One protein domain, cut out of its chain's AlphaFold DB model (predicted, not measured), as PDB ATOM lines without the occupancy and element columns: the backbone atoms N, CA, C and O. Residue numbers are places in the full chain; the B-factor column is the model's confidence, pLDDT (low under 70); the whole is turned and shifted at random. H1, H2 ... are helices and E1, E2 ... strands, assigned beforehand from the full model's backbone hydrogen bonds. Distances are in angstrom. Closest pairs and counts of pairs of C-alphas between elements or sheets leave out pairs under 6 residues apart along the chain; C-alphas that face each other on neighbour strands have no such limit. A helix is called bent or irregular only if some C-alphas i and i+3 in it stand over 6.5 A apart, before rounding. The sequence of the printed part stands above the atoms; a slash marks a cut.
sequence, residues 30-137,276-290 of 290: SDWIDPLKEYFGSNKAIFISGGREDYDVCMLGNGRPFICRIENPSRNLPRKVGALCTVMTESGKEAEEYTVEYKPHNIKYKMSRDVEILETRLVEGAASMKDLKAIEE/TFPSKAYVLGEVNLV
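This is residues 30 to 137 and 276 to 290 of the 290 residues of the protein "tRNA pseudouridine(55) synthase" of Nematocida sp. 1 (strain ERTm2 / ATCC PRA-371) (UniProt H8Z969). A loose body made of a small three-stranded sheet, E6, E8 and E7, and a two-stranded ribbon, E1 and E3, has a long hairpin arm, E4 and E5, reaching away from it. The ribbon lies between the helices H1 and H2, and at the end of the domain far from the arm the loop that joins E1 to E3 reaches out with the short strand E2. The printed part has 123 residues, with two named helices and eight named strands in the order H1 E1 E2 E3 E4 E5 E6 E7 H2 E8. The larger sheet has the order E6, E8, E7 and is mixed, the pairs E1 with E3 and E4 with E5 are antiparallel, and the class is mixed, helices and strands. The whole is loose, with a radius of gyration of the C-alphas of 17.4 A, and elongated, spanning 60 by 33 by 25 A.

The larger sheet has E6, residues 105 to 107; E7, residues 120 to 123; and E8, residues 283 to 289, 16.7 A long and ending at C-alpha 289 (285.698, 339.745, 157.860). E1, residues 44 to 49, is 16.5 A long and E3, residues 66 to 71, is 16.0 A. E4, residues 79 to 88, measures 25.4 A and bends by 56 degrees at residue 83; E5, residues 94 to 102, measures 25.8 A. E2 is residues 57 to 59. H1, residues 30 to 39, begins at C-alpha 30 (278.018, 349.642, 168.379) and is only just irregular, C-alphas 32 and 35 being 6.9 A apart. H2, residues 125 to 137, is 18.6 A long.

E8 is the inner strand, with staggered pairing: residues 283 to 287 pair antiparallel with E7, N 122 and O 285 at 2.8 A, and 287 to 289 pair parallel with E6, N 288 and O 105 at 2.7 A. E5 runs on into E6 across a break of 2 residues, at 38 degrees, and the closest C-alphas of E5 and E8, Tyr 102 and Gly 285, are 5.1 A apart. E4 and E5 form a hairpin, with N 82 and O 99 at 2.7 A. E3 and E7 are near each other, with 7 pairs of C-alphas within 10 A. E1 and E3 are antiparallel at 162 degrees, with N 67 and O 48 at 2.7 A. The closest C-alphas of H1 and E1, Lys 37 and Ala 45, are 5.5 A apart; those of H2 and E3, Leu 132 and Phe 66, 7.2 A. H1 and H2 are apart. E2 pairs with no named strand. O i to N i+4 pairs are within hydrogen-bond range in 3 of 6 cases in H1 and 8 of 9 in H2.

The C-alphas farthest apart, Asp 56 and Gly 92, are 60.5 A apart. Residues 138 to 275 are not printed, and C-alphas 137 and 276 are 14.4 A apart across this cut. Of the links printed whole, E6 to E7 is long, with 12 residues. Mean pLDDT of the printed part is 85.4; residues 78, 80 to 85 and 98 to 99 are under 70.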
ATOM      1  N   SER A  30     279.108 350.561 168.709       92.06
ATOM      2  CA  SER A  30     278.018 349.642 168.379       92.06
ATOM      3  C   SER A  30     277.522 349.744 166.939       92.06
ATOM      4  O   SER A  30     276.868 348.815 166.489       92.06
ATOM      5  N   ASP A  31     277.794 350.828 166.213       89.81
ATOM      6  CA  ASP A  31     277.332 350.967 164.824       89.81
ATOM      7  C   ASP A  31     278.121 350.024 163.888       89.81
ATOM      8  O   ASP A  31     277.637 349.603 162.839       89.81
ATOM      9  N   TRP A  32     279.305 349.566 164.319       87.69
ATOM     10  CA  TRP A  32     280.144 348.592 163.608       87.69
ATOM     11  C   TRP A  32     279.592 347.153 163.619       87.69
ATOM     12  O   TRP A  32     280.304 346.208 163.299       87.69
ATOM     13  N   ILE A  33     278.328 346.931 163.983       88.81
ATOM     14  CA  ILE A  33     277.654 345.650 163.708       88.81
ATOM     15  C   ILE A  33     276.569 345.763 162.636       88.81
ATOM     16  O   ILE A  33     276.049 344.736 162.193       88.81
ATOM     17  N   ASP A  34     276.247 346.971 162.173       87.38
ATOM     18  CA  ASP A  34     275.215 347.190 161.157       87.38
ATOM     19  C   ASP A  34     275.529 346.507 159.814       87.38
ATOM     20  O   ASP A  34     274.631 345.858 159.266       87.38
ATOM     21  N   PRO A  35     276.782 346.487 159.312       87.06
ATOM     22  CA  PRO A  35     277.090 345.731 158.097       87.06
ATOM     23  C   PRO A  35     276.811 344.225 158.235       87.06
ATOM     24  O   PRO A  35     276.454 343.561 157.260       87.06
ATOM     25  N   LEU A  36     276.921 343.665 159.449       88.12
ATOM     26  CA  LEU A  36     276.578 342.261 159.707       88.12
ATOM     27  C   LEU A  36     275.063 342.044 159.642       88.12
ATOM     28  O   LEU A  36     274.605 341.061 159.059       88.12
ATOM     29  N   LYS A  37     274.275 342.976 160.186       90.19
ATOM     30  CA  LYS A  37     272.809 342.958 160.079       90.19
ATOM     31  C   LYS A  37     272.357 342.910 158.618       90.19
ATOM     32  O   LYS A  37     271.526 342.068 158.264       90.19
ATOM     33  N   GLU A  38     272.919 343.784 157.784       88.62
ATOM     34  CA  GLU A  38     272.636 343.844 156.346       88.62
ATOM     35  C   GLU A  38     273.054 342.551 155.645       88.62
ATOM     36  O   GLU A  38     272.274 341.968 154.889       88.62
ATOM     37  N   TYR A  39     274.253 342.054 155.956       88.44
ATOM     38  CA  TYR A  39     274.771 340.816 155.388       88.44
ATOM     39  C   TYR A  39     273.836 339.623 155.624       88.44
ATOM     40  O   TYR A  39     273.587 338.837 154.703       88.44
ATOM     41  N   PHE A  40     273.323 339.482 156.849       89.75
ATOM     42  CA  PHE A  40     272.425 338.392 157.235       89.75
ATOM     43  C   PHE A  40     270.957 338.631 156.840       89.75
ATOM     44  O   PHE A  40     270.110 337.765 157.081       89.75
ATOM     45  N   GLY A  41     270.641 339.781 156.232       90.88
ATOM     46  CA  GLY A  41     269.275 340.163 155.878       90.88
ATOM     47  C   GLY A  41     268.345 340.124 157.093       90.88
ATOM     48  O   GLY A  41     267.256 339.554 157.022       90.88
ATOM     49  N   SER A  42     268.831 340.635 158.225       92.69
ATOM     50  CA  SER A  42     268.148 340.625 159.518       92.69
ATOM     51  C   SER A  42     267.456 341.960 159.793       92.69
ATOM     52  O   SER A  42     267.920 343.027 159.386       92.69
ATOM     53  N   ASN A  43     266.353 341.922 160.545       92.00
ATOM     54  CA  ASN A  43     265.671 343.138 160.985       92.00
ATOM     55  C   ASN A  43     266.377 343.837 162.158       92.00
ATOM     56  O   ASN A  43     266.186 345.044 162.347       92.00
ATOM     57  N   LYS A  44     267.210 343.126 162.926       92.44
ATOM     58  CA  LYS A  44     267.804 343.644 164.158       92.44
ATOM     59  C   LYS A  44     269.099 342.926 164.524       92.44
ATOM     60  O   LYS A  44     269.143 341.705 164.638       92.44
ATOM     61  N   ALA A  45     270.123 343.724 164.798       93.69
ATOM     62  CA  ALA A  45     271.358 343.282 165.418       93.69
ATOM     63  C   ALA A  45     271.500 343.947 166.791       93.69
ATOM     64  O   ALA A  45     271.066 345.084 166.986       93.69
ATOM     65  N   ILE A  46     272.043 343.217 167.760       94.69
ATOM     66  CA  ILE A  46     272.221 343.687 169.134       94.69
ATOM     67  C   ILE A  46     273.688 343.555 169.499       94.69
ATOM     68  O   ILE A  46     274.243 342.456 169.481       94.69
ATOM     69  N   PHE A  47     274.279 344.688 169.863       95.50
ATOM     70  CA  PHE A  47     275.632 344.781 170.383       95.50
ATOM     71  C   PHE A  47     275.614 344.593 171.899       95.50
ATOM     72  O   PHE A  47     274.914 345.315 172.611       95.50
ATOM     73  N   ILE A  48     276.381 343.629 172.398       95.31
ATOM     74  CA  ILE A  48     276.507 343.347 173.828       95.31
ATOM     75  C   ILE A  48     277.995 343.275 174.144       95.31
ATOM     76  O   ILE A  48     278.665 342.366 173.675       95.31
ATOM     77  N   SER A  49     278.530 344.210 174.922       94.25
ATOM     78  CA  SER A  49     279.955 344.243 175.275       94.25
ATOM     79  C   SER A  49     280.216 343.732 176.689       94.25
ATOM     80  O   SER A  49     279.393 343.901 177.588       94.25
ATOM     81  N   GLY A  50     281.399 343.156 176.912       92.25
ATOM     82  CA  GLY A  50     281.863 342.724 178.235       92.25
ATOM     83  C   GLY A  50     282.385 343.884 179.079       92.25
ATOM     84  O   GLY A  50     283.523 343.831 179.535       92.25
ATOM     85  N   GLY A  51     281.617 344.968 179.215       91.44
ATOM     86  CA  GLY A  51     282.014 346.235 179.848       91.44
ATOM     87  C   GLY A  51     281.986 347.433 178.887       91.44
ATOM     88  O   GLY A  51     281.599 347.296 177.725       91.44
ATOM     89  N   ARG A  52     282.353 348.627 179.376       93.38
ATOM     90  CA  ARG A  52     282.277 349.888 178.617       93.38
ATOM     91  C   ARG A  52     283.235 350.943 179.165       93.38
ATOM     92  O   ARG A  52     283.290 351.148 180.379       93.38
ATOM     93  N   GLU A  53     283.854 351.687 178.256       94.38
ATOM     94  CA  GLU A  53     284.764 352.787 178.566       94.38
ATOM     95  C   GLU A  53     284.095 354.155 178.384       94.38
ATOM     96  O   GLU A  53     282.993 354.277 177.833       94.38
ATOM     97  N   ASP A  54     284.732 355.198 178.915       94.94
ATOM     98  CA  ASP A  54     284.346 356.573 178.608       94.94
ATOM     99  C   ASP A  54     284.725 356.913 177.152       94.94
ATOM    100  O   ASP A  54     285.534 356.225 176.539       94.94
ATOM    101  N   TYR A  55     284.109 357.949 176.579       92.88
ATOM    102  CA  TYR A  55     284.297 358.292 175.160       92.88
ATOM    103  C   TYR A  55     285.730 358.745 174.825       92.88
ATOM    104  O   TYR A  55     286.136 358.702 173.671       92.88
ATOM    105  N   ASP A  56     286.460 359.214 175.835       95.00
ATOM    106  CA  ASP A  56     287.816 359.758 175.778       95.00
ATOM    107  C   ASP A  56     288.886 358.704 176.111       95.00
ATOM    108  O   ASP A  56     290.006 359.061 176.466       95.00
ATOM    109  N   VAL A  57     288.530 357.415 176.065       96.94
ATOM    110  CA  VAL A  57     289.400 356.292 176.441       96.94
ATOM    111  C   VAL A  57     289.516 355.315 175.281       96.94
ATOM    112  O   VAL A  57     288.501 354.787 174.817       96.94
ATOM    113  N   CYS A  58     290.743 355.014 174.852       96.31
ATOM    114  CA  CYS A  58     290.959 353.999 173.826       96.31
ATOM    115  C   CYS A  58     290.954 352.591 174.433       96.31
ATOM    116  O   CYS A  58     291.353 352.371 175.580       96.31
ATOM    117  N   MET A  59     290.534 351.615 173.630       96.12
ATOM    118  CA  MET A  59     290.674 350.189 173.923       96.12
ATOM    119  C   MET A  59     291.694 349.599 172.949       96.12
ATOM    120  O   MET A  59     291.424 349.500 171.755       96.12
ATOM    121  N   LEU A  60     292.865 349.230 173.462       95.38
ATOM    122  CA  LEU A  60     294.022 348.757 172.703       95.38
ATOM    123  C   LEU A  60     294.287 347.255 172.932       95.38
ATOM    124  O   LEU A  60     293.495 346.539 173.546       95.38
ATOM    125  N   GLY A  61     295.419 346.764 172.421       93.56
ATOM    126  CA  GLY A  61     295.913 345.407 172.663       93.56
ATOM    127  C   GLY A  61     294.975 344.322 172.143       93.56
ATOM    128  O   GLY A  61     294.689 344.276 170.952       93.56
ATOM    129  N   ASN A  62     294.511 343.432 173.027       92.75
ATOM    130  CA  ASN A  62     293.589 342.348 172.662       92.75
ATOM    131  C   ASN A  62     292.133 342.808 172.462       92.75
ATOM    132  O   ASN A  62     291.270 341.984 172.162       92.75
ATOM    133  N   GLY A  63     291.861 344.108 172.604       93.69
ATOM    134  CA  GLY A  63     290.539 344.683 172.403       93.69
ATOM    135  C   GLY A  63     289.557 344.355 173.528       93.69
ATOM    136  O   GLY A  63     289.904 343.776 174.559       93.69
ATOM    137  N   ARG A  64     288.295 344.753 173.327       94.19
ATOM    138  CA  ARG A  64     287.191 344.405 174.225       94.19
ATOM    139  C   ARG A  64     286.283 343.371 173.569       94.19
ATOM    140  O   ARG A  64     285.678 343.674 172.539       94.19
ATOM    141  N   PRO A  65     286.080 342.215 174.214       94.56
ATOM    142  CA  PRO A  65     285.091 341.251 173.774       94.56
ATOM    143  C   PRO A  65     283.673 341.822 173.702       94.56
ATOM    144  O   PRO A  65     283.205 342.528 174.607       94.56
ATOM    145  N   PHE A  66     282.966 341.454 172.640       94.75
ATOM    146  CA  PHE A  66     281.545 341.717 172.476       94.75
ATOM    147  C   PHE A  66     280.861 340.563 171.734       94.75
ATOM    148  O   PHE A  66     281.497 339.757 171.057       94.75
ATOM    149  N   ILE A  67     279.544 340.495 171.873       95.00
ATOM    150  CA  ILE A  67     278.653 339.598 171.151       95.00
ATOM    151  C   ILE A  67     277.786 340.450 170.232       95.00
ATOM    152  O   ILE A  67     277.140 341.406 170.669       95.00
ATOM    153  N   CYS A  68     277.748 340.067 168.959       94.19
ATOM    154  CA  CYS A  68     276.763 340.542 168.001       94.19
ATOM    155  C   CYS A  68     275.659 339.488 167.874       94.19
ATOM    156  O   CYS A  68     275.882 338.408 167.325       94.19
ATOM    157  N   ARG A  69     274.465 339.784 168.396       94.00
ATOM    158  CA  ARG A  69     273.298 338.908 168.245       94.00
ATOM    159  C   ARG A  69     272.451 339.376 167.073       94.00
ATOM    160  O   ARG A  69     271.865 340.453 167.131       94.00
ATOM    161  N   ILE A  70     272.353 338.541 166.047       92.00
ATOM    162  CA  ILE A  70     271.505 338.769 164.877       92.00
ATOM    163  C   ILE A  70     270.147 338.099 165.111       92.00
ATOM    164  O   ILE A  70     270.077 336.886 165.304       92.00
ATOM    165  N   GLU A  71     269.064 338.874 165.113       91.88
ATOM    166  CA  GLU A  71     267.698 338.364 165.299       91.88
ATOM    167  C   GLU A  71     267.017 338.159 163.935       91.88
ATOM    168  O   GLU A  71     267.131 338.995 163.042       91.88
ATOM    169  N   ASN A  72     266.299 337.046 163.755       90.88
ATOM    170  CA  ASN A  72     265.558 336.719 162.524       90.88
ATOM    171  C   ASN A  72     266.374 336.863 161.213       90.88
ATOM    172  O   ASN A  72     265.939 337.576 160.303       90.88
ATOM    173  N   PRO A  73     267.564 336.239 161.092       92.25
ATOM    174  CA  PRO A  73     268.324 336.288 159.849       92.25
ATOM    175  C   PRO A  73     267.577 335.554 158.728       92.25
ATOM    176  O   PRO A  73     267.122 334.425 158.906       92.25
ATOM    177  N   SER A  74     267.473 336.180 157.556       90.06
ATOM    178  CA  SER A  74     266.950 335.523 156.347       90.06
ATOM    179  C   SER A  74     268.036 334.747 155.600       90.06
ATOM    180  O   SER A  74     267.750 333.756 154.924       90.06
ATOM    181  N   ARG A  75     269.302 335.154 155.757       86.62
ATOM    182  CA  ARG A  75     270.476 334.411 155.294       86.62
ATOM    183  C   ARG A  75     271.086 333.646 156.469       86.62
ATOM    184  O   ARG A  75     271.624 334.248 157.388       86.62
ATOM    185  N   ASN A  76     271.039 332.318 156.413       75.44
ATOM    186  CA  ASN A  76     271.672 331.458 157.415       75.44
ATOM    187  C   ASN A  76     273.164 331.253 157.132       75.44
ATOM    188  O   ASN A  76     273.609 331.337 155.984       75.44
ATOM    189  N   LEU A  77     273.927 330.922 158.176       75.44
ATOM    190  CA  LEU A  77     275.302 330.458 158.010       75.44
ATOM    191  C   LEU A  77     275.332 329.068 157.353       75.44
ATOM    192  O   LEU A  77     274.459 328.241 157.646       75.44
ATOM    193  N   PRO A  78     276.325 328.778 156.492       67.25
ATOM    194  CA  PRO A  78     276.471 327.464 155.884       67.25
ATOM    195  C   PRO A  78     276.708 326.396 156.960       67.25
ATOM    196  O   PRO A  78     277.776 326.320 157.569       67.25
ATOM    197  N   ARG A  79     275.701 325.550 157.181       73.19
ATOM    198  CA  ARG A  79     275.778 324.396 158.077       73.19
ATOM    199  C   ARG A  79     276.032 323.138 157.257       73.19
ATOM    200  O   ARG A  79     275.320 322.873 156.289       73.19
ATOM    201  N   LYS A  80     277.005 322.335 157.670       67.62
ATOM    202  CA  LYS A  80     277.147 320.950 157.230       67.62
ATOM    203  C   LYS A  80     276.590 320.058 158.338       67.62
ATOM    204  O   LYS A  80     276.992 320.155 159.495       67.62
ATOM    205  N   VAL A  81     275.621 319.218 157.996       68.12
ATOM    206  CA  VAL A  81     275.162 318.165 158.909       68.12
ATOM    207  C   VAL A  81     276.172 317.019 158.816       68.12
ATOM    208  O   VAL A  81     276.520 316.593 157.714       68.12
ATOM    209  N   GLY A  82     276.716 316.612 159.958       67.19
ATOM    210  CA  GLY A  82     277.678 315.523 160.104       67.19
ATOM    211  C   GLY A  82     277.013 314.146 160.126       67.19
ATOM    212  O   GLY A  82     275.839 313.999 159.786       67.19
ATOM    213  N   ALA A  83     277.789 313.126 160.499       58.91
ATOM    214  CA  ALA A  83     277.305 311.751 160.575       58.91
ATOM    215  C   ALA A  83     276.334 311.559 161.750       58.91
ATOM    216  O   ALA A  83     276.498 312.173 162.805       58.91
ATOM    217  N   LEU A  84     275.350 310.683 161.545       67.56
ATOM    218  CA  LEU A  84     274.484 310.154 162.591       67.56
ATOM    219  C   LEU A  84     275.345 309.380 163.598       67.56
ATOM    220  O   LEU A  84     276.029 308.430 163.208       67.56
ATOM    221  N   CYS A  85     275.333 309.774 164.866       65.06
ATOM    222  CA  CYS A  85     275.896 308.985 165.952       65.06
ATOM    223  C   CYS A  85     274.766 308.403 166.806       65.06
ATOM    224  O   CYS A  85     273.846 309.106 167.219       65.06
ATOM    225  N   THR A  86     274.844 307.102 167.074       71.38
ATOM    226  CA  THR A  86     273.951 306.440 168.024       71.38
ATOM    227  C   THR A  86     274.524 306.627 169.421       71.38
ATOM    228  O   THR A  86     275.608 306.125 169.723       71.38
ATOM    229  N   VAL A  87     273.809 307.349 170.278       74.38
ATOM    230  CA  VAL A  87     274.153 307.517 171.693       74.38
ATOM    231  C   VAL A  87     273.177 306.717 172.550       74.38
ATOM    232  O   VAL A  87     271.970 306.728 172.318       74.38
ATOM    233  N   MET A  88     273.683 305.985 173.540       76.69
ATOM    234  CA  MET A  88     272.826 305.298 174.507       76.69
ATOM    235  C   MET A  88     272.472 306.254 175.642       76.69
ATOM    236  O   MET A  88     273.348 306.773 176.330       76.69
ATOM    237  N   THR A  89     271.176 306.483 175.843       75.12
ATOM    238  CA  THR A  89     270.671 307.259 176.984       75.12
ATOM    239  C   THR A  89     270.885 306.504 178.298       75.12
ATOM    240  O   THR A  89     271.004 305.280 178.304       75.12
ATOM    241  N   GLU A  90     270.825 307.206 179.435       74.06
ATOM    242  CA  GLU A  90     270.895 306.592 180.778       74.06
ATOM    243  C   GLU A  90     269.825 305.503 181.004       74.06
ATOM    244  O   GLU A  90     269.995 304.614 181.832       74.06
ATOM    245  N   SER A  91     268.736 305.532 180.223       79.50
ATOM    246  CA  SER A  91     267.667 304.523 180.223       79.50
ATOM    247  C   SER A  91     267.936 303.293 179.337       79.50
ATOM    248  O   SER A  91     267.076 302.419 179.232       79.50
ATOM    249  N   GLY A  92     269.090 303.231 178.663       76.06
ATOM    250  CA  GLY A  92     269.463 302.161 177.730       76.06
ATOM    251  C   GLY A  92     268.830 302.266 176.337       76.06
ATOM    252  O   GLY A  92     269.007 301.365 175.523       76.06
ATOM    253  N   LYS A  93     268.090 303.343 176.038       76.00
ATOM    254  CA  LYS A  93     267.530 303.586 174.698       76.00
ATOM    255  C   LYS A  93     268.567 304.225 173.783       76.00
ATOM    256  O   LYS A  93     269.197 305.203 174.187       76.00
ATOM    257  N   GLU A  94     268.684 303.703 172.566       74.25
ATOM    258  CA  GLU A  94     269.439 304.319 171.474       74.25
ATOM    259  C   GLU A  94     268.749 305.614 171.028       74.25
ATOM    260  O   GLU A  94     267.547 305.631 170.756       74.25
ATOM    261  N   ALA A  95     269.508 306.703 170.985       73.81
ATOM    262  CA  ALA A  95     269.095 307.979 170.433       73.81
ATOM    263  C   ALA A  95     270.022 308.355 169.276       73.81
ATOM    264  O   ALA A  95     271.237 308.162 169.334       73.81
ATOM    265  N   GLU A  96     269.419 308.880 168.220       71.38
ATOM    266  CA  GLU A  96     270.114 309.399 167.051       71.38
ATOM    267  C   GLU A  96     270.504 310.859 167.298       71.38
ATOM    268  O   GLU A  96     269.641 311.725 167.454       71.38
ATOM    269  N   GLU A  97     271.803 311.136 167.334       70.19
ATOM    270  CA  GLU A  97     272.346 312.488 167.428       70.19
ATOM    271  C   GLU A  97     273.098 312.842 166.137       70.19
ATOM    272  O   GLU A  97     273.655 311.985 165.450       70.19
ATOM    273  N   TYR A  98     273.076 314.120 165.763       66.69
ATOM    274  CA  TYR A  98     273.789 314.622 164.591       66.69
ATOM    275  C   TYR A  98     274.877 315.584 165.036       66.69
ATOM    276  O   TYR A  98     274.581 316.637 165.608       66.69
ATOM    277  N   THR A  99     276.123 315.303 164.668       69.12
ATOM    278  CA  THR A  99     277.190 316.297 164.812       69.12
ATOM    279  C   THR A  99     276.980 317.415 163.797       69.12
ATOM    280  O   THR A  99     276.712 317.166 162.623       69.12
ATOM    281  N   VAL A 100     277.098 318.667 164.225       72.75
ATOM    282  CA  VAL A 100     276.957 319.837 163.353       72.75
ATOM    283  C   VAL A 100     278.309 320.484 163.145       72.75
ATOM    284  O   VAL A 100     278.983 320.813 164.113       72.75
ATOM    285  N   GLU A 101     278.675 320.716 161.888       73.88
ATOM    286  CA  GLU A 101     279.908 321.411 161.531       73.88
ATOM    287  C   GLU A 101     279.570 322.702 160.770       73.88
ATOM    288  O   GLU A 101     278.804 322.689 159.799       73.88
ATOM    289  N   TYR A 102     280.139 323.830 161.198       79.00
ATOM    290  CA  TYR A 102     280.015 325.111 160.503       79.00
ATOM    291  C   TYR A 102     281.265 325.373 159.670       79.00
ATOM    292  O   TYR A 102     282.385 325.284 160.169       79.00
ATOM    293  N   LYS A 103     281.078 325.715 158.393       77.50
ATOM    294  CA  LYS A 103     282.205 326.081 157.527       77.50
ATOM    295  C   LYS A 103     282.631 327.534 157.785       77.50
ATOM    296  O   LYS A 103     281.742 328.364 157.986       77.50
ATOM    297  N   PRO A 104     283.941 327.853 157.705       80.44
ATOM    298  CA  PRO A 104     284.419 329.229 157.740       80.44
ATOM    299  C   PRO A 104     283.727 330.091 156.689       80.44
ATOM    300  O   PRO A 104     283.482 329.638 155.565       80.44
ATOM    301  N   HIS A 105     283.415 331.332 157.055       79.69
ATOM    302  CA  HIS A 105     282.569 332.190 156.235       79.69
ATOM    303  C   HIS A 105     283.148 333.589 156.047       79.69
ATOM    304  O   HIS A 105     283.419 334.269 157.025       79.69
ATOM    305  N   ASN A 106     283.285 334.034 154.796       83.31
ATOM    306  CA  ASN A 106     283.915 335.309 154.450       83.31
ATOM    307  C   ASN A 106     282.857 336.400 154.204       83.31
ATOM    308  O   ASN A 106     282.057 336.299 153.267       83.31
ATOM    309  N   ILE A 107     282.866 337.455 155.017       82.69
ATOM    310  CA  ILE A 107     281.954 338.601 154.940       82.69
ATOM    311  C   ILE A 107     282.751 339.830 154.518       82.69
ATOM    312  O   ILE A 107     283.677 340.222 155.215       82.69
ATOM    313  N   LYS A 108     282.368 340.460 153.402       82.44
ATOM    314  CA  LYS A 108     283.003 341.711 152.973       82.44
ATOM    315  C   LYS A 108     282.729 342.816 153.988       82.44
ATOM    316  O   LYS A 108     281.559 343.111 154.236       82.44
ATOM    317  N   TYR A 109     283.772 343.433 154.530       79.69
ATOM    318  CA  TYR A 109     283.640 344.420 155.595       79.69
ATOM    319  C   TYR A 109     284.599 345.597 155.409       79.69
ATOM    320  O   TYR A 109     285.800 345.429 155.228       79.69
ATOM    321  N   LYS A 110     284.077 346.825 155.498       78.50
ATOM    322  CA  LYS A 110     284.885 348.046 155.413       78.50
ATOM    323  C   LYS A 110     285.155 348.597 156.813       78.50
ATOM    324  O   LYS A 110     284.279 349.221 157.404       78.50
ATOM    325  N   MET A 111     286.360 348.365 157.328       72.88
ATOM    326  CA  MET A 111     286.790 348.891 158.633       72.88
ATOM    327  C   MET A 111     287.076 350.401 158.575       72.88
ATOM    328  O   MET A 111     287.523 350.913 157.543       72.88
ATOM    329  N   SER A 112     286.829 351.108 159.685       78.12
ATOM    330  CA  SER A 112     287.346 352.470 159.901       78.12
ATOM    331  C   SER A 112     288.773 352.431 160.443       78.12
ATOM    332  O   SER A 112     289.291 351.385 160.815       78.12
ATOM    333  N   ARG A 113     289.410 353.601 160.483       82.25
ATOM    334  CA  ARG A 113     290.656 353.835 161.213       82.25
ATOM    335  C   ARG A 113     290.449 353.898 162.730       82.25
ATOM    336  O   ARG A 113     291.413 353.700 163.455       82.25
ATOM    337  N   ASP A 114     289.227 354.169 163.187       85.62
ATOM    338  CA  ASP A 114     288.932 354.396 164.611       85.62
ATOM    339  C   ASP A 114     288.590 353.106 165.370       85.62
ATOM    340  O   ASP A 114     288.704 353.053 166.593       85.62
ATOM    341  N   VAL A 115     288.130 352.071 164.657       88.69
ATOM    342  CA  VAL A 115     287.716 350.786 165.233       88.69
ATOM    343  C   VAL A 115     288.173 349.654 164.331       88.69
ATOM    344  O   VAL A 115     287.906 349.653 163.129       88.69
ATOM    345  N   GLU A 116     288.793 348.654 164.950       89.38
ATOM    346  CA  GLU A 116     289.215 347.417 164.311       89.38
ATOM    347  C   GLU A 116     288.554 346.223 165.011       89.38
ATOM    348  O   GLU A 116     288.540 346.127 166.240       89.38
ATOM    349  N   ILE A 117     287.994 345.301 164.223       89.81
ATOM    350  CA  ILE A 117     287.522 344.007 164.723       89.81
ATOM    351  C   ILE A 117     288.646 342.998 164.501       89.81
ATOM    352  O   ILE A 117     288.898 342.592 163.371       89.81
ATOM    353  N   LEU A 118     289.308 342.603 165.588       89.44
ATOM    354  CA  LEU A 118     290.492 341.737 165.546       89.44
ATOM    355  C   LEU A 118     290.165 340.290 165.158       89.44
ATOM    356  O   LEU A 118     290.924 339.640 164.447       89.44
ATOM    357  N   GLU A 119     289.043 339.770 165.656       89.44
ATOM    358  CA  GLU A 119     288.630 338.390 165.437       89.44
ATOM    359  C   GLU A 119     287.103 338.267 165.481       89.44
ATOM    360  O   GLU A 119     286.432 338.912 166.289       89.44
ATOM    361  N   THR A 120     286.553 337.384 164.644       90.25
ATOM    362  CA  THR A 120     285.141 336.999 164.685       90.25
ATOM    363  C   THR A 120     284.978 335.483 164.711       90.25
ATOM    364  O   THR A 120     285.593 334.748 163.945       90.25
ATOM    365  N   ARG A 121     284.106 334.993 165.594       91.56
ATOM    366  CA  ARG A 121     283.752 333.573 165.690       91.56
ATOM    367  C   ARG A 121     282.250 333.412 165.856       91.56
ATOM    368  O   ARG A 121     281.597 334.242 166.489       91.56
ATOM    369  N   LEU A 122     281.709 332.318 165.328       90.88
ATOM    370  CA  LEU A 122     280.373 331.855 165.679       90.88
ATOM    371  C   LEU A 122     280.450 331.112 167.013       90.88
ATOM    372  O   LEU A 122     281.304 330.246 167.196       90.88
ATOM    373  N   VAL A 123     279.548 331.430 167.933       92.50
ATOM    374  CA  VAL A 123     279.570 330.910 169.302       92.50
ATOM    375  C   VAL A 123     278.176 330.500 169.773       92.50
ATOM    376  O   VAL A 123     277.173 331.015 169.276       92.50
ATOM    377  N   GLU A 124     278.106 329.592 170.746       90.94
ATOM    378  CA  GLU A 124     276.859 329.293 171.459       90.94
ATOM    379  C   GLU A 124     276.465 330.493 172.337       90.94
ATOM    380  O   GLU A 124     277.276 331.028 173.097       90.94
ATOM    381  N   GLY A 125     275.222 330.953 172.196       90.00
ATOM    382  CA  GLY A 125     274.781 332.230 172.745       90.00
ATOM    383  C   GLY A 125     274.729 332.271 174.272       90.00
ATOM    384  O   GLY A 125     275.207 333.239 174.864       90.00
ATOM    385  N   ALA A 126     274.160 331.257 174.925       90.19
ATOM    386  CA  ALA A 126     273.952 331.282 176.374       90.19
ATOM    387  C   ALA A 126     275.280 331.225 177.149       90.19
ATOM    388  O   ALA A 126     275.497 332.026 178.066       90.19
ATOM    389  N   ALA A 127     276.186 330.332 176.749       90.38
ATOM    390  CA  ALA A 127     277.524 330.197 177.315       90.38
ATOM    391  C   ALA A 127     278.349 331.468 177.089       90.38
ATOM    392  O   ALA A 127     278.923 332.009 178.036       90.38
ATOM    393  N   SER A 128     278.318 332.018 175.872       91.81
ATOM    394  CA  SER A 128     279.044 333.252 175.557       91.81
ATOM    395  C   SER A 128     278.556 334.435 176.384       91.81
ATOM    396  O   SER A 128     279.365 335.200 176.896       91.81
ATOM    397  N   MET A 129     277.242 334.589 176.561       91.94
ATOM    398  CA  MET A 129     276.679 335.674 177.370       91.94
ATOM    399  C   MET A 129     277.115 335.596 178.838       91.94
ATOM    400  O   MET A 129     277.353 336.630 179.467       91.94
ATOM    401  N   LYS A 130     277.236 334.381 179.385       90.81
ATOM    402  CA  LYS A 130     277.727 334.157 180.748       90.81
ATOM    403  C   LYS A 130     279.197 334.563 180.886       90.81
ATOM    404  O   LYS A 130     279.530 335.303 181.811       90.81
ATOM    405  N   ASP A 131     280.047 334.133 179.958       90.31
ATOM    406  CA  ASP A 131     281.480 334.448 179.985       90.31
ATOM    407  C   ASP A 131     281.734 335.938 179.729       90.31
ATOM    408  O   ASP A 131     282.560 336.557 180.400       90.31
ATOM    409  N   LEU A 132     280.952 336.556 178.840       92.00
ATOM    410  CA  LEU A 132     281.010 337.994 178.589       92.00
ATOM    411  C   LEU A 132     280.701 338.807 179.855       92.00
ATOM    412  O   LEU A 132     281.368 339.801 180.140       92.00
ATOM    413  N   LYS A 133     279.724 338.363 180.653       91.25
ATOM    414  CA  LYS A 133     279.398 338.986 181.941       91.25
ATOM    415  C   LYS A 133     280.533 338.826 182.961       91.25
ATOM    416  O   LYS A 133     280.835 339.771 183.691       91.25
ATOM    417  N   ALA A 134     281.214 337.679 182.977       89.06
ATOM    418  CA  ALA A 134     282.370 337.458 183.849       89.06
ATOM    419  C   ALA A 134     283.530 338.429 183.547       89.06
ATOM    420  O   ALA A 134     284.232 338.855 184.467       89.06
ATOM    421  N   ILE A 135     283.689 338.861 182.291       88.31
ATOM    422  CA  ILE A 135     284.681 339.882 181.915       88.31
ATOM    423  C   ILE A 135     284.408 341.233 182.588       88.31
ATOM    424  O   ILE A 135     285.341 341.934 183.004       88.31
ATOM    425  N   GLU A 136     283.139 341.612 182.726       88.25
ATOM    426  CA  GLU A 136     282.761 342.848 183.413       88.25
ATOM    427  C   GLU A 136     282.963 342.729 184.931       88.25
ATOM    428  O   GLU A 136     283.495 343.651 185.556       88.25
ATOM    429  N   GLU A 137     282.572 341.594 185.513       89.38
ATOM    430  CA  GLU A 137     282.441 341.424 186.964       89.38
ATOM    431  C   GLU A 137     283.709 340.921 187.659       89.38
ATOM    432  O   GLU A 137     283.935 341.257 188.824       89.38
ATOM    433  N   THR A 276     289.906 335.037 178.360       77.94
ATOM    434  CA  THR A 276     290.084 333.977 177.364       77.94
ATOM    435  C   THR A 276     288.867 333.885 176.445       77.94
ATOM    436  O   THR A 276     288.533 332.802 175.957       77.94
ATOM    437  N   PHE A 277     288.162 335.002 176.238       85.44
ATOM    438  CA  PHE A 277     286.914 335.015 175.493       85.44
ATOM    439  C   PHE A 277     287.147 334.972 173.968       85.44
ATOM    440  O   PHE A 277     288.040 335.646 173.462       85.44
ATOM    441  N   PRO A 278     286.291 334.261 173.208       82.69
ATOM    442  CA  PRO A 278     285.352 333.253 173.693       82.69
ATOM    443  C   PRO A 278     286.105 331.973 174.078       82.69
ATOM    444  O   PRO A 278     287.066 331.587 173.403       82.69
ATOM    445  N   SER A 279     285.633 331.268 175.112       85.69
ATOM    446  CA  SER A 279     286.171 329.943 175.417       85.69
ATOM    447  C   SER A 279     286.009 329.032 174.206       85.69
ATOM    448  O   SER A 279     284.931 328.920 173.617       85.69
ATOM    449  N   LYS A 280     287.089 328.325 173.862       86.19
ATOM    450  CA  LYS A 280     287.113 327.383 172.734       86.19
ATOM    451  C   LYS A 280     286.044 326.290 172.856       86.19
ATOM    452  O   LYS A 280     285.648 325.733 171.843       86.19
ATOM    453  N   ALA A 281     285.563 326.014 174.071       87.31
ATOM    454  CA  ALA A 281     284.566 324.983 174.349       87.31
ATOM    455  C   ALA A 281     283.195 325.233 173.695       87.31
ATOM    456  O   ALA A 281     282.453 324.278 173.491       87.31
ATOM    457  N   TYR A 282     282.849 326.484 173.377       87.81
ATOM    458  CA  TYR A 282     281.553 326.836 172.781       87.81
ATOM    459  C   TYR A 282     281.681 327.630 171.472       87.81
ATOM    460  O   TYR A 282     280.724 328.260 171.015       87.81
ATOM    461  N   VAL A 283     282.860 327.590 170.849       89.81
ATOM    462  CA  VAL A 283     283.058 328.081 169.483       89.81
ATOM    463  C   VAL A 283     282.473 327.058 168.513       89.81
ATOM    464  O   VAL A 283     282.851 325.891 168.528       89.81
ATOM    465  N   LEU A 284     281.553 327.506 167.662       88.00
ATOM    466  CA  LEU A 284     280.848 326.672 166.688       88.00
ATOM    467  C   LEU A 284     281.506 326.702 165.304       88.00
ATOM    468  O   LEU A 284     281.376 325.743 164.549       88.00
ATOM    469  N   GLY A 285     282.192 327.793 164.957       85.62
ATOM    470  CA  GLY A 285     282.870 327.947 163.671       85.62
ATOM    471  C   GLY A 285     283.529 329.314 163.498       85.62
ATOM    472  O   GLY A 285     283.316 330.232 164.291       85.62
ATOM    473  N   GLU A 286     284.327 329.448 162.445       86.12
ATOM    474  CA  GLU A 286     285.017 330.696 162.105       86.12
ATOM    475  C   GLU A 286     284.144 331.607 161.234       86.12
ATOM    476  O   GLU A 286     283.408 331.156 160.353       86.12
ATOM    477  N   VAL A 287     284.258 332.913 161.460       86.50
ATOM    478  CA  VAL A 287     283.699 333.949 160.588       86.50
ATOM    479  C   VAL A 287     284.852 334.888 160.270       86.50
ATOM    480  O   VAL A 287     285.507 335.366 161.183       86.50
ATOM    481  N   ASN A 288     285.114 335.152 159.000       85.31
ATOM    482  CA  ASN A 288     286.186 336.034 158.560       85.31
ATOM    483  C   ASN A 288     285.572 337.303 157.980       85.31
ATOM    484  O   ASN A 288     284.738 337.235 157.075       85.31
ATOM    485  N   LEU A 289     285.999 338.458 158.476       82.94
ATOM    486  CA  LEU A 289     285.698 339.745 157.860       82.94
ATOM    487  C   LEU A 289     286.821 340.057 156.858       82.94
ATOM    488  O   LEU A 289     287.989 340.024 157.237       82.94
ATOM    489  N   VAL A 290     286.477 340.271 155.584       76.44
ATOM    490  CA  VAL A 290     287.420 340.368 154.444       76.44
ATOM    491  C   VAL A 290     287.250 341.669 153.675       76.44
ATOM    492  O   VAL A 290     286.102 342.159 153.594       76.44
TER     493      VAL A 290